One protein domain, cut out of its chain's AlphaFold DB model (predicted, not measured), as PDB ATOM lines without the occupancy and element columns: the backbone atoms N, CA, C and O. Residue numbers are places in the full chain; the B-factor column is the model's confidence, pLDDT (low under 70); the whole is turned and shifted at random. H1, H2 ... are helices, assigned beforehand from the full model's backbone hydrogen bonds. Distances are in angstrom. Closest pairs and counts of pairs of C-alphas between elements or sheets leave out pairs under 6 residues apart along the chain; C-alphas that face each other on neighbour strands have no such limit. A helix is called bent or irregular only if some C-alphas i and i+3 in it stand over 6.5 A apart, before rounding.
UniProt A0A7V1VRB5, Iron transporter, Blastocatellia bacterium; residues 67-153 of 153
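AT A GLANCE: This is residues 67 to 153 of the 153 residues of the protein "Iron transporter" of Blastocatellia bacterium (UniProt A0A7V1VRB5). Three long helices make an open zigzag: H1 meets H2 near H1's last turns and the first part of H2, the chain folds back along H2, and H3 folds back again from H2's other end. H2 is the middle piece, and the free arms, residues 67 to 82 of H1 and residues 140 to 153, of which 140 to 152 belong to H3, splay away from it. The printed part has 87 residues with three named helices in the order H1, H2, H3 and no named strand, and the class is all helix. The whole is loose, with a radius of gyration of the C-alphas of 15.4 A and spans of 43 by 30 by 26 A.

IN THESE COORDINATES: H1, the longest helix by residues, covers residues 67 to 93 and is 37.4 A from first to last C-alpha. It begins at C-alpha 67, at (557.814, 504.069, 356.728). It has a kink of 56 degrees near residue 87, and it is irregular, but only just: C-alphas 87 and 90 are 6.9 A apart. H2, residues 97 to 122, is 36.5 A long and begins at C-alpha 97, at (566.459, 488.139, 396.045). H2 is neither bent nor irregular, but only just: C-alphas 106 and 109 are 6.1 A apart. H3, residues 127 to 152, is 37.7 A long and ends at C-alpha 152, at (576.008, 507.105, 397.319).

HOW THE PARTS SIT: H1 touches H2 with residues 86 to 91 alone; their closest C-alphas, those of Pro 90 and Ala 100, are 4.8 A apart. H1 and H2 form a helical hairpin, with a shallow tilt of 31 degrees, opposite ways, H1's line being a rough one. H2 and H3 touch through residues 109 to 121 of H2 and 127 to 139 of H3; their closest C-alphas, those of Gly 116 and Ala 131, are 3.7 A apart. They too form a helical hairpin, opposite ways, with a tilt of 36 degrees that is only just steep. H1 and H3 are apart. In H3 every O i to N i+4 pair is within hydrogen-bond range, against 18 of 23 in H1 and 20 of 22 in H2.

THE WHOLE: The two C-alphas farthest apart, those of Val 67 and Gly 153, are 45.8 A from each other. Without the stretches that stand free, the body has 57 residues and spans 42 by 16 by 12 A. The links H1 to H2 and H2 to H3 are tight, with 3 and 4 residues between the helices. The printed part has no cut and ends at residue 153, the chain's last. The mean pLDDT of the printed part is 93.2, and residue 153 is the one residue under 70.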
ATOM      1  N   VAL A  67     558.151 505.424 356.279       70.50
ATOM      2  CA  VAL A  67     557.814 504.069 356.728       70.50
ATOM      3  C   VAL A  67     559.014 503.444 357.436       70.50
ATOM      4  O   VAL A  67     558.840 502.771 358.459       70.50
ATOM      5  N   ARG A  68     560.234 503.702 356.952       76.00
ATOM      6  CA  ARG A  68     561.480 503.267 357.599       76.00
ATOM      7  C   ARG A  68     561.673 503.922 358.965       76.00
ATOM      8  O   ARG A  68     562.052 503.222 359.901       76.00
ATOM      9  N   ALA A  69     561.344 505.207 359.117       81.06
ATOM     10  CA  ALA A  69     561.465 505.913 360.397       81.06
ATOM     11  C   ALA A  69     560.593 505.280 361.498       81.06
ATOM     12  O   ALA A  69     561.094 504.925 362.566       81.06
ATOM     13  N   ARG A  70     559.303 505.046 361.218       84.38
ATOM     14  CA  ARG A  70     558.389 504.407 362.182       84.38
ATOM     15  C   ARG A  70     558.797 502.970 362.502       84.38
ATOM     16  O   ARG A  70     558.789 502.574 363.666       84.38
ATOM     17  N   LYS A  71     559.165 502.186 361.480       86.88
ATOM     18  CA  LYS A  71     559.646 500.810 361.674       86.88
ATOM     19  C   LYS A  71     560.902 500.782 362.543       86.88
ATOM     20  O   LYS A  71     560.972 499.959 363.449       86.88
ATOM     21  N   SER A  72     561.848 501.691 362.308       87.88
ATOM     22  CA  SER A  72     563.075 501.809 363.099       87.88
ATOM     23  C   SER A  72     562.766 502.113 364.565       87.88
ATOM     24  O   SER A  72     563.203 501.375 365.446       87.88
ATOM     25  N   ALA A  73     561.917 503.114 364.828       90.44
ATOM     26  CA  ALA A  73     561.525 503.484 366.187       90.44
ATOM     27  C   ALA A  73     560.887 502.309 366.948       90.44
ATOM     28  O   ALA A  73     561.298 502.001 368.066       90.44
ATOM     29  N   PHE A  74     559.932 501.611 366.324       94.06
ATOM     30  CA  PHE A  74     559.296 500.441 366.934       94.06
ATOM     31  C   PHE A  74     560.290 499.297 367.166       94.06
ATOM     32  O   PHE A  74     560.290 498.689 368.230       94.06
ATOM     33  N   THR A  75     561.166 499.028 366.196       92.81
ATOM     34  CA  THR A  75     562.159 497.948 366.289       92.81
ATOM     35  C   THR A  75     563.145 498.203 367.426       92.81
ATOM     36  O   THR A  75     563.393 497.305 368.225       92.81
ATOM     37  N   ILE A  76     563.669 499.428 367.542       94.12
ATOM     38  CA  ILE A  76     564.598 499.811 368.611       94.12
ATOM     39  C   ILE A  76     563.890 499.786 369.966       94.12
ATOM     40  O   ILE A  76     564.411 499.196 370.908       94.12
ATOM     41  N   GLY A  77     562.694 500.376 370.064       95.94
ATOM     42  CA  GLY A  77     561.926 500.402 371.308       95.94
ATOM     43  C   GLY A  77     561.598 498.997 371.810       95.94
ATOM     44  O   GLY A  77     561.870 498.669 372.964       95.94
ATOM     45  N   PHE A  78     561.094 498.133 370.928       96.31
ATOM     46  CA  PHE A  78     560.805 496.743 371.265       96.31
ATOM     47  C   PHE A  78     562.073 495.972 371.656       96.31
ATOM     48  O   PHE A  78     562.077 495.276 372.670       96.31
ATOM     49  N   ALA A  79     563.169 496.135 370.910       94.44
ATOM     50  CA  ALA A  79     564.447 495.509 371.244       94.44
ATOM     51  C   ALA A  79     564.984 495.964 372.610       94.44
ATOM     52  O   ALA A  79     565.533 495.147 373.345       94.44
ATOM     53  N   TYR A  80     564.795 497.236 372.977       94.56
ATOM     54  CA  TYR A  80     565.209 497.763 374.277       94.56
ATOM     55  C   TYR A  80     564.392 497.162 375.424       94.56
ATOM     56  O   TYR A  80     564.963 496.753 376.431       94.56
ATOM     57  N   VAL A  81     563.071 497.033 375.250       95.69
ATOM     58  CA  VAL A  81     562.195 496.369 376.229       95.69
ATOM     59  C   VAL A  81     562.603 494.910 376.408       95.69
ATOM     60  O   VAL A  81     562.860 494.476 377.527       95.69
ATOM     61  N   VAL A  82     562.720 494.156 375.313       94.69
ATOM     62  CA  VAL A  82     563.085 492.733 375.375       94.69
ATOM     63  C   VAL A  82     564.485 492.548 375.962       94.69
ATOM     64  O   VAL A  82     564.672 491.707 376.835       94.69
ATOM     65  N   GLY A  83     565.459 493.353 375.534       93.31
ATOM     66  CA  GLY A  83     566.830 493.297 376.041       93.31
ATOM     67  C   GLY A  83     566.933 493.659 377.525       93.31
ATOM     68  O   GLY A  83     567.636 492.979 378.270       93.31
ATOM     69  N   GLY A  84     566.202 494.686 377.965       93.19
ATOM     70  CA  GLY A  84     566.157 495.120 379.362       93.19
ATOM     71  C   GLY A  84     565.411 494.154 380.282       93.19
ATOM     72  O   GLY A  84     565.726 494.080 381.467       93.19
ATOM     73  N   LEU A  85     564.471 493.364 379.755       95.62
ATOM     74  CA  LEU A  85     563.772 492.344 380.537       95.62
ATOM     75  C   LEU A  85     564.680 491.177 380.923       95.62
ATOM     76  O   LEU A  85     564.519 490.635 382.008       95.62
ATOM     77  N   ILE A  86     565.655 490.806 380.093       94.94
ATOM     78  CA  ILE A  86     566.540 489.657 380.341       94.94
ATOM     79  C   ILE A  86     567.189 489.670 381.744       94.94
ATOM     80  O   ILE A  86     567.032 488.679 382.459       94.94
ATOM     81  N   PRO A  87     567.875 490.745 382.189       92.62
ATOM     82  CA  PRO A  87     568.432 490.813 383.544       92.62
ATOM     83  C   PRO A  87     567.367 490.884 384.649       92.62
ATOM     84  O   PRO A  87     567.664 490.534 385.793       92.62
ATOM     85  N   LEU A  88     566.147 491.334 384.335       93.12
ATOM     86  CA  LEU A  88     565.053 491.528 385.293       93.12
ATOM     87  C   LEU A  88     564.189 490.276 385.486       93.12
ATOM     88  O   LEU A  88     563.635 490.086 386.566       93.12
ATOM     89  N   LEU A  89     564.106 489.396 384.484       94.44
ATOM     90  CA  LEU A  89     563.296 488.175 384.523       94.44
ATOM     91  C   LEU A  89     563.545 487.318 385.777       94.44
ATOM     92  O   LEU A  89     562.562 486.901 386.389       94.44
ATOM     93  N   PRO A  90     564.793 487.086 386.234       93.25
ATOM     94  CA  PRO A  90     565.029 486.328 387.461       93.25
ATOM     95  C   PRO A  90     564.366 486.945 388.696       93.25
ATOM     96  O   PRO A  90     563.871 486.210 389.540       93.25
ATOM     97  N   TYR A  91     564.303 488.274 388.785       93.38
ATOM     98  CA  TYR A  91     563.665 488.987 389.898       93.38
ATOM     99  C   TYR A  91     562.137 488.956 389.836       93.38
ATOM    100  O   TYR A  91     561.482 489.137 390.854       93.38
ATOM    101  N   MET A  92     561.566 488.743 388.649       93.69
ATOM    102  CA  MET A  92     560.117 488.608 388.474       93.69
ATOM    103  C   MET A  92     559.624 487.188 388.771       93.69
ATOM    104  O   MET A  92     558.453 487.006 389.083       93.69
ATOM    105  N   LEU A  93     560.496 486.188 388.612       93.69
ATOM    106  CA  LEU A  93     560.139 484.770 388.689       93.69
ATOM    107  C   LEU A  93     560.576 484.091 389.992       93.69
ATOM    108  O   LEU A  93     560.067 483.018 390.305       93.69
ATOM    109  N   LEU A  94     561.542 484.661 390.718       93.06
ATOM    110  CA  LEU A  94     562.110 484.071 391.928       93.06
ATOM    111  C   LEU A  94     561.842 484.968 393.138       93.06
ATOM    112  O   LEU A  94     562.235 486.131 393.151       93.06
ATOM    113  N   ASP A  95     561.266 484.389 394.192       91.06
ATOM    114  CA  ASP A  95     560.928 485.116 395.426       91.06
ATOM    115  C   ASP A  95     562.166 485.485 396.265       91.06
ATOM    116  O   ASP A  95     562.155 486.428 397.057       91.06
ATOM    117  N   GLN A  96     563.259 484.731 396.114       93.81
ATOM    118  CA  GLN A  96     564.496 484.946 396.863       93.81
ATOM    119  C   GLN A  96     565.451 485.878 396.114       93.81
ATOM    120  O   GLN A  96     566.064 485.492 395.117       93.81
ATOM    121  N   LEU A  97     565.661 487.076 396.666       90.62
ATOM    122  CA  LEU A  97     566.459 488.139 396.045       90.62
ATOM    123  C   LEU A  97     567.906 487.730 395.719       90.62
ATOM    124  O   LEU A  97     568.403 488.039 394.638       90.62
ATOM    125  N   LEU A  98     568.593 487.033 396.633       91.88
ATOM    126  CA  LEU A  98     569.982 486.604 396.409       91.88
ATOM    127  C   LEU A  98     570.084 485.531 395.318       91.88
ATOM    128  O   LEU A  98     571.012 485.555 394.510       91.88
ATOM    129  N   THR A  99     569.105 484.628 395.257       92.31
ATOM    130  CA  THR A  99     569.005 483.609 394.209       92.31
ATOM    131  C   THR A  99     568.721 484.263 392.854       92.31
ATOM    132  O   THR A  99     569.400 483.961 391.873       92.31
ATOM    133  N   ALA A 100     567.791 485.223 392.804       92.88
ATOM    134  CA  ALA A 100     567.489 486.014 391.610       92.88
ATOM    135  C   ALA A 100     568.707 486.790 391.094       92.88
ATOM    136  O   ALA A 100     569.002 486.754 389.898       92.88
ATOM    137  N   LEU A 101     569.460 487.427 391.998       92.19
ATOM    138  CA  LEU A 101     570.711 488.110 391.676       92.19
ATOM    139  C   LEU A 101     571.734 487.143 391.064       92.19
ATOM    140  O   LEU A 101     572.304 487.448 390.018       92.19
ATOM    141  N   GLY A 102     571.931 485.968 391.669       92.69
ATOM    142  CA  GLY A 102     572.852 484.952 391.150       92.69
ATOM    143  C   GLY A 102     572.488 484.493 389.736       92.69
ATOM    144  O   GLY A 102     573.350 484.432 388.860       92.69
ATOM    145  N   VAL A 103     571.202 484.242 389.479       94.19
ATOM    146  CA  VAL A 103     570.717 483.865 388.142       94.19
ATOM    147  C   VAL A 103     570.878 485.021 387.148       94.19
ATOM    148  O   VAL A 103     571.332 484.797 386.027       94.19
ATOM    149  N   SER A 104     570.582 486.261 387.544       93.44
ATOM    150  CA  SER A 104     570.738 487.445 386.685       93.44
ATOM    151  C   SER A 104     572.196 487.690 386.281       93.44
ATOM    152  O   SER A 104     572.477 487.948 385.105       93.44
ATOM    153  N   ILE A 105     573.137 487.508 387.213       92.88
ATOM    154  CA  ILE A 105     574.583 487.600 386.958       92.88
ATOM    155  C   ILE A 105     575.055 486.544 385.949       92.88
ATOM    156  O   ILE A 105     576.021 486.791 385.238       92.88
ATOM    157  N   LEU A 106     574.388 485.392 385.838       94.44
ATOM    158  CA  LEU A 106     574.730 484.366 384.847       94.44
ATOM    159  C   LEU A 106     574.046 484.592 383.496       94.44
ATOM    160  O   LEU A 106     574.674 484.459 382.447       94.44
ATOM    161  N   VAL A 107     572.762 484.946 383.504       95.06
ATOM    162  CA  VAL A 107     571.964 485.097 382.279       95.06
ATOM    163  C   VAL A 107     572.377 486.342 381.495       95.06
ATOM    164  O   VAL A 107     572.490 486.290 380.269       95.06
ATOM    165  N   THR A 108     572.651 487.452 382.180       95.00
ATOM    166  CA  THR A 108     572.960 488.734 381.527       95.00
ATOM    167  C   THR A 108     574.230 488.668 380.677       95.00
ATOM    168  O   THR A 108     574.177 489.048 379.506       95.00
ATOM    169  N   PRO A 109     575.369 488.148 381.170       95.75
ATOM    170  CA  PRO A 109     576.568 488.087 380.352       95.75
ATOM    171  C   PRO A 109     576.473 487.060 379.220       95.75
ATOM    172  O   PRO A 109     577.003 487.315 378.140       95.75
ATOM    173  N   LEU A 110     575.746 485.951 379.411       96.69
ATOM    174  CA  LEU A 110     575.438 485.017 378.321       96.69
ATOM    175  C   LEU A 110     574.624 485.700 377.215       96.69
ATOM    176  O   LEU A 110     574.936 485.543 376.034       96.69
ATOM    177  N   ALA A 111     573.630 486.509 377.586       96.19
ATOM    178  CA  ALA A 111     572.861 487.296 376.633       96.19
ATOM    179  C   ALA A 111     573.735 488.332 375.907       96.19
ATOM    180  O   ALA A 111     573.657 488.438 374.685       96.19
ATOM    181  N   LEU A 112     574.619 489.048 376.613       96.50
ATOM    182  CA  LEU A 112     575.554 490.002 375.999       96.50
ATOM    183  C   LEU A 112     576.508 489.330 375.002       96.50
ATOM    184  O   LEU A 112     576.736 489.867 373.917       96.50
ATOM    185  N   LEU A 113     577.036 488.148 375.338       97.50
ATOM    186  CA  LEU A 113     577.869 487.356 374.430       97.50
ATOM    187  C   LEU A 113     577.080 486.926 373.188       97.50
ATOM    188  O   LEU A 113     577.574 487.078 372.071       97.50
ATOM    189  N   LEU A 114     575.844 486.447 373.364       97.06
ATOM    190  CA  LEU A 114     574.970 486.042 372.264       97.06
ATOM    191  C   LEU A 114     574.631 487.221 371.339       97.06
ATOM    192  O   LEU A 114     574.830 487.128 370.127       97.06
ATOM    193  N   PHE A 115     574.174 488.348 371.892       95.75
ATOM    194  CA  PHE A 115     573.861 489.543 371.106       95.75
ATOM    195  C   PHE A 115     575.093 490.098 370.402       95.75
ATOM    196  O   PHE A 115     575.019 490.450 369.226       95.75
ATOM    197  N   GLY A 116     576.240 490.133 371.080       96.12
ATOM    198  CA  GLY A 116     577.489 490.567 370.474       96.12
ATOM    199  C   GLY A 116     577.954 489.633 369.351       96.12
ATOM    200  O   GLY A 116     578.435 490.120 368.327       96.12
ATOM    201  N   TYR A 117     577.750 488.318 369.477       97.62
ATOM    202  CA  TYR A 117     578.048 487.348 368.419       97.62
ATOM    203  C   TYR A 117     577.160 487.561 367.187       97.62
ATOM    204  O   TYR A 117     577.666 487.666 366.066       97.62
ATOM    205  N   ILE A 118     575.841 487.677 367.393       96.38
ATOM    206  CA  ILE A 118     574.866 487.948 366.324       96.38
ATOM    207  C   ILE A 118     575.204 489.273 365.636       96.38
ATOM    208  O   ILE A 118     575.298 489.316 364.409       96.38
ATOM    209  N   LYS A 119     575.467 490.328 366.418       94.69
ATOM    210  CA  LYS A 119     575.911 491.634 365.919       94.69
ATOM    211  C   LYS A 119     577.131 491.487 365.012       94.69
ATOM    212  O   LYS A 119     577.087 491.961 363.886       94.69
ATOM    213  N   GLY A 120     578.177 490.790 365.462       94.62
ATOM    214  CA  GLY A 120     579.402 490.623 364.678       94.62
ATOM    215  C   GLY A 120     579.151 489.925 363.342       94.62
ATOM    216  O   GLY A 120     579.605 490.401 362.303       94.62
ATOM    217  N   ARG A 121     578.336 488.861 363.347       95.69
ATOM    218  CA  ARG A 121     577.947 488.147 362.122       95.69
ATOM    219  C   ARG A 121     577.211 489.051 361.129       95.69
ATOM    220  O   ARG A 121     577.456 488.941 359.934       95.69
ATOM    221  N   LEU A 122     576.323 489.921 361.612       94.81
ATOM    222  CA  LEU A 122     575.538 490.824 360.764       94.81
ATOM    223  C   LEU A 122     576.350 492.020 360.250       94.81
ATOM    224  O   LEU A 122     576.107 492.482 359.142       94.81
ATOM    225  N   THR A 123     577.316 492.516 361.027       92.00
ATOM    226  CA  THR A 123     578.126 493.691 360.662       92.00
ATOM    227  C   THR A 123     579.433 493.341 359.944       92.00
ATOM    228  O   THR A 123     580.254 494.226 359.727       92.00
ATOM    229  N   GLY A 124     579.679 492.065 359.626       90.19
ATOM    230  CA  GLY A 124     580.910 491.618 358.957       90.19
ATOM    231  C   GLY A 124     582.174 491.675 359.830       90.19
ATOM    232  O   GLY A 124     583.286 491.571 359.317       90.19
ATOM    233  N   ILE A 125     582.026 491.828 361.148       89.44
ATOM    234  CA  ILE A 125     583.133 491.826 362.115       89.44
ATOM    235  C   ILE A 125     583.283 490.404 362.667       89.44
ATOM    236  O   ILE A 125     582.306 489.669 362.777       89.44
ATOM    237  N   SER A 126     584.495 489.998 363.064       95.38
ATOM    238  CA  SER A 126     584.708 488.706 363.738       95.38
ATOM    239  C   SER A 126     583.687 488.505 364.883       95.38
ATOM    240  O   SER A 126     583.719 489.275 365.853       95.38
ATOM    241  N   PRO A 127     582.798 487.488 364.807       95.75
ATOM    242  CA  PRO A 127     581.695 487.319 365.758       95.75
ATOM    243  C   PRO A 127     582.160 487.223 367.211       95.75
ATOM    244  O   PRO A 127     581.599 487.866 368.094       95.75
ATOM    245  N   TRP A 128     583.252 486.495 367.450       96.69
ATOM    246  CA  TRP A 128     583.836 486.331 368.780       96.69
ATOM    247  C   TRP A 128     584.409 487.630 369.349       96.69
ATOM    248  O   TRP A 128     584.251 487.898 370.539       96.69
ATOM    249  N   ARG A 129     585.019 488.478 368.509       96.06
ATOM    250  CA  ARG A 129     585.513 489.793 368.948       96.06
ATOM    251  C   ARG A 129     584.356 490.709 369.339       96.06
ATOM    252  O   ARG A 129     584.415 491.339 370.388       96.06
ATOM    253  N   SER A 130     583.291 490.733 368.537       96.62
ATOM    254  CA  SER A 130     582.088 491.523 368.827       96.62
ATOM    255  C   SER A 130     581.360 491.032 370.089       96.62
ATOM    256  O   SER A 130     580.922 491.847 370.904       96.62
ATOM    257  N   ALA A 131     581.287 489.714 370.302       97.12
ATOM    258  CA  ALA A 131     580.768 489.104 371.529       97.12
ATOM    259  C   ALA A 131     581.548 489.568 372.764       97.12
ATOM    260  O   ALA A 131     580.959 490.113 373.698       97.12
ATOM    261  N   LEU A 132     582.877 489.427 372.733       97.56
ATOM    262  CA  LEU A 132     583.739 489.814 373.845       97.56
ATOM    263  C   LEU A 132     583.666 491.318 374.132       97.56
ATOM    264  O   LEU A 132     583.544 491.711 375.286       97.56
ATOM    265  N   GLN A 133     583.674 492.165 373.099       96.81
ATOM    266  CA  GLN A 133     583.512 493.614 373.260       96.81
ATOM    267  C   GLN A 133     582.181 493.969 373.928       96.81
ATOM    268  O   GLN A 133     582.153 494.772 374.856       96.81
ATOM    269  N   THR A 134     581.084 493.356 373.481       96.69
ATOM    270  CA  THR A 134     579.744 493.623 374.024       96.69
ATOM    271  C   THR A 134     579.648 493.193 375.490       96.69
ATOM    272  O   THR A 134     579.151 493.951 376.321       96.69
ATOM    273  N   PHE A 135     580.193 492.020 375.823       97.38
ATOM    274  CA  PHE A 135     580.310 491.540 377.200       97.38
ATOM    275  C   PHE A 135     581.146 492.484 378.073       97.38
ATOM    276  O   PHE A 135     580.700 492.857 379.153       97.38
ATOM    277  N   LEU A 136     582.328 492.908 377.610       97.62
ATOM    278  CA  LEU A 136     583.227 493.766 378.386       97.62
ATOM    279  C   LEU A 136     582.623 495.149 378.637       97.62
ATOM    280  O   LEU A 136     582.653 495.624 379.766       97.62
ATOM    281  N   ILE A 137     582.036 495.781 377.617       96.81
ATOM    282  CA  ILE A 137     581.390 497.094 377.765       96.81
ATOM    283  C   ILE A 137     580.219 497.000 378.750       96.81
ATOM    284  O   ILE A 137     580.121 497.817 379.663       96.81
ATOM    285  N   GLY A 138     579.362 495.982 378.605       95.00
ATOM    286  CA  GLY A 138     578.245 495.763 379.524       95.00
ATOM    287  C   GLY A 138     578.705 495.468 380.953       95.00
ATOM    288  O   GLY A 138     578.177 496.047 381.899       95.00
ATOM    289  N   GLY A 139     579.731 494.630 381.118       94.69
ATOM    290  CA  GLY A 139     580.309 494.309 382.422       94.69
ATOM    291  C   GLY A 139     580.933 495.526 383.106       94.69
ATOM    292  O   GLY A 139     580.705 495.749 384.294       94.69
ATOM    293  N   LEU A 140     581.664 496.357 382.357       97.00
ATOM    294  CA  LEU A 140     582.238 497.603 382.873       97.00
ATOM    295  C   LEU A 140     581.147 498.593 383.289       97.00
ATOM    296  O   LEU A 140     581.241 499.175 384.365       97.00
ATOM    297  N   ALA A 141     580.093 498.743 382.483       95.00
ATOM    298  CA  ALA A 141     578.961 499.603 382.813       95.00
ATOM    299  C   ALA A 141     578.235 499.132 384.086       95.00
ATOM    300  O   ALA A 141     577.974 499.939 384.977       95.00
ATOM    301  N   ALA A 142     577.972 497.828 384.211       92.56
ATOM    302  CA  ALA A 142     577.359 497.249 385.407       92.56
ATOM    303  C   ALA A 142     578.244 497.431 386.652       92.56
ATOM    304  O   ALA A 142     577.752 497.808 387.714       92.56
ATOM    305  N   THR A 143     579.557 497.228 386.509       93.50
ATOM    306  CA  THR A 143     580.529 497.440 387.593       93.50
ATOM    307  C   THR A 143     580.551 498.905 388.028       93.50
ATOM    308  O   THR A 143     580.493 499.191 389.221       93.50
ATOM    309  N   ALA A 144     580.571 499.845 387.078       96.06
ATOM    310  CA  ALA A 144     580.516 501.274 387.370       96.06
ATOM    311  C   ALA A 144     579.214 501.658 388.090       96.06
ATOM    312  O   ALA A 144     579.260 502.351 389.106       96.06
ATOM    313  N   ALA A 145     578.064 501.161 387.623       93.00
ATOM    314  CA  ALA A 145     576.772 501.395 388.265       93.00
ATOM    315  C   ALA A 145     576.741 500.863 389.708       93.00
ATOM    316  O   ALA A 145     576.276 501.559 390.608       93.00
ATOM    317  N   PHE A 146     577.289 499.668 389.948       90.19
ATOM    318  CA  PHE A 146     577.401 499.092 391.289       90.19
ATOM    319  C   PHE A 146     578.291 499.933 392.214       90.19
ATOM    320  O   PHE A 146     577.912 500.204 393.353       90.19
ATOM    321  N   LEU A 147     579.457 500.378 391.732       95.25
ATOM    322  CA  LEU A 147     580.367 501.220 392.512       95.25
ATOM    323  C   LEU A 147     579.735 502.570 392.864       95.25
ATOM    324  O   LEU A 147     579.876 503.021 393.998       95.25
ATOM    325  N   LEU A 148     579.011 503.186 391.926       95.75
ATOM    326  CA  LEU A 148     578.274 504.427 392.173       95.75
ATOM    327  C   LEU A 148     577.154 504.223 393.197       95.75
ATOM    328  O   LEU A 148     577.044 505.004 394.137       95.75
ATOM    329  N   ALA A 149     576.365 503.154 393.060       93.31
ATOM    330  CA  ALA A 149     575.314 502.824 394.019       93.31
ATOM    331  C   ALA A 149     575.878 502.610 395.433       93.31
ATOM    332  O   ALA A 149     575.300 503.099 396.395       93.31
ATOM    333  N   ARG A 150     577.037 501.947 395.551       92.94
ATOM    334  CA  ARG A 150     577.751 501.739 396.822       92.94
ATOM    335  C   ARG A 150     578.396 503.011 397.390       92.94
ATOM    336  O   ARG A 150     578.668 503.059 398.579       92.94
ATOM    337  N   ALA A 151     578.745 503.985 396.553       94.81
ATOM    338  CA  ALA A 151     579.364 505.231 397.008       94.81
ATOM    339  C   ALA A 151     578.330 506.246 397.518       94.81
ATOM    340  O   ALA A 151     578.658 507.079 398.358       94.81
ATOM    341  N   ILE A 152     577.110 506.198 396.972       93.31
ATOM    342  CA  ILE A 152     576.008 507.105 397.319       93.31
ATOM    343  C   ILE A 152     575.124 506.518 398.432       93.31
ATOM    344  O   ILE A 152     574.597 507.283 399.238       93.31
ATOM    345  N   GLY A 153     574.934 505.194 398.450       66.00
ATOM    346  CA  GLY A 153     574.189 504.465 399.485       66.00
ATOM    347  C   GLY A 153     575.073 504.006 400.632       66.00
ATOM    348  O   GLY A 153     574.573 504.030 401.777       66.00
TER     349      GLY A 153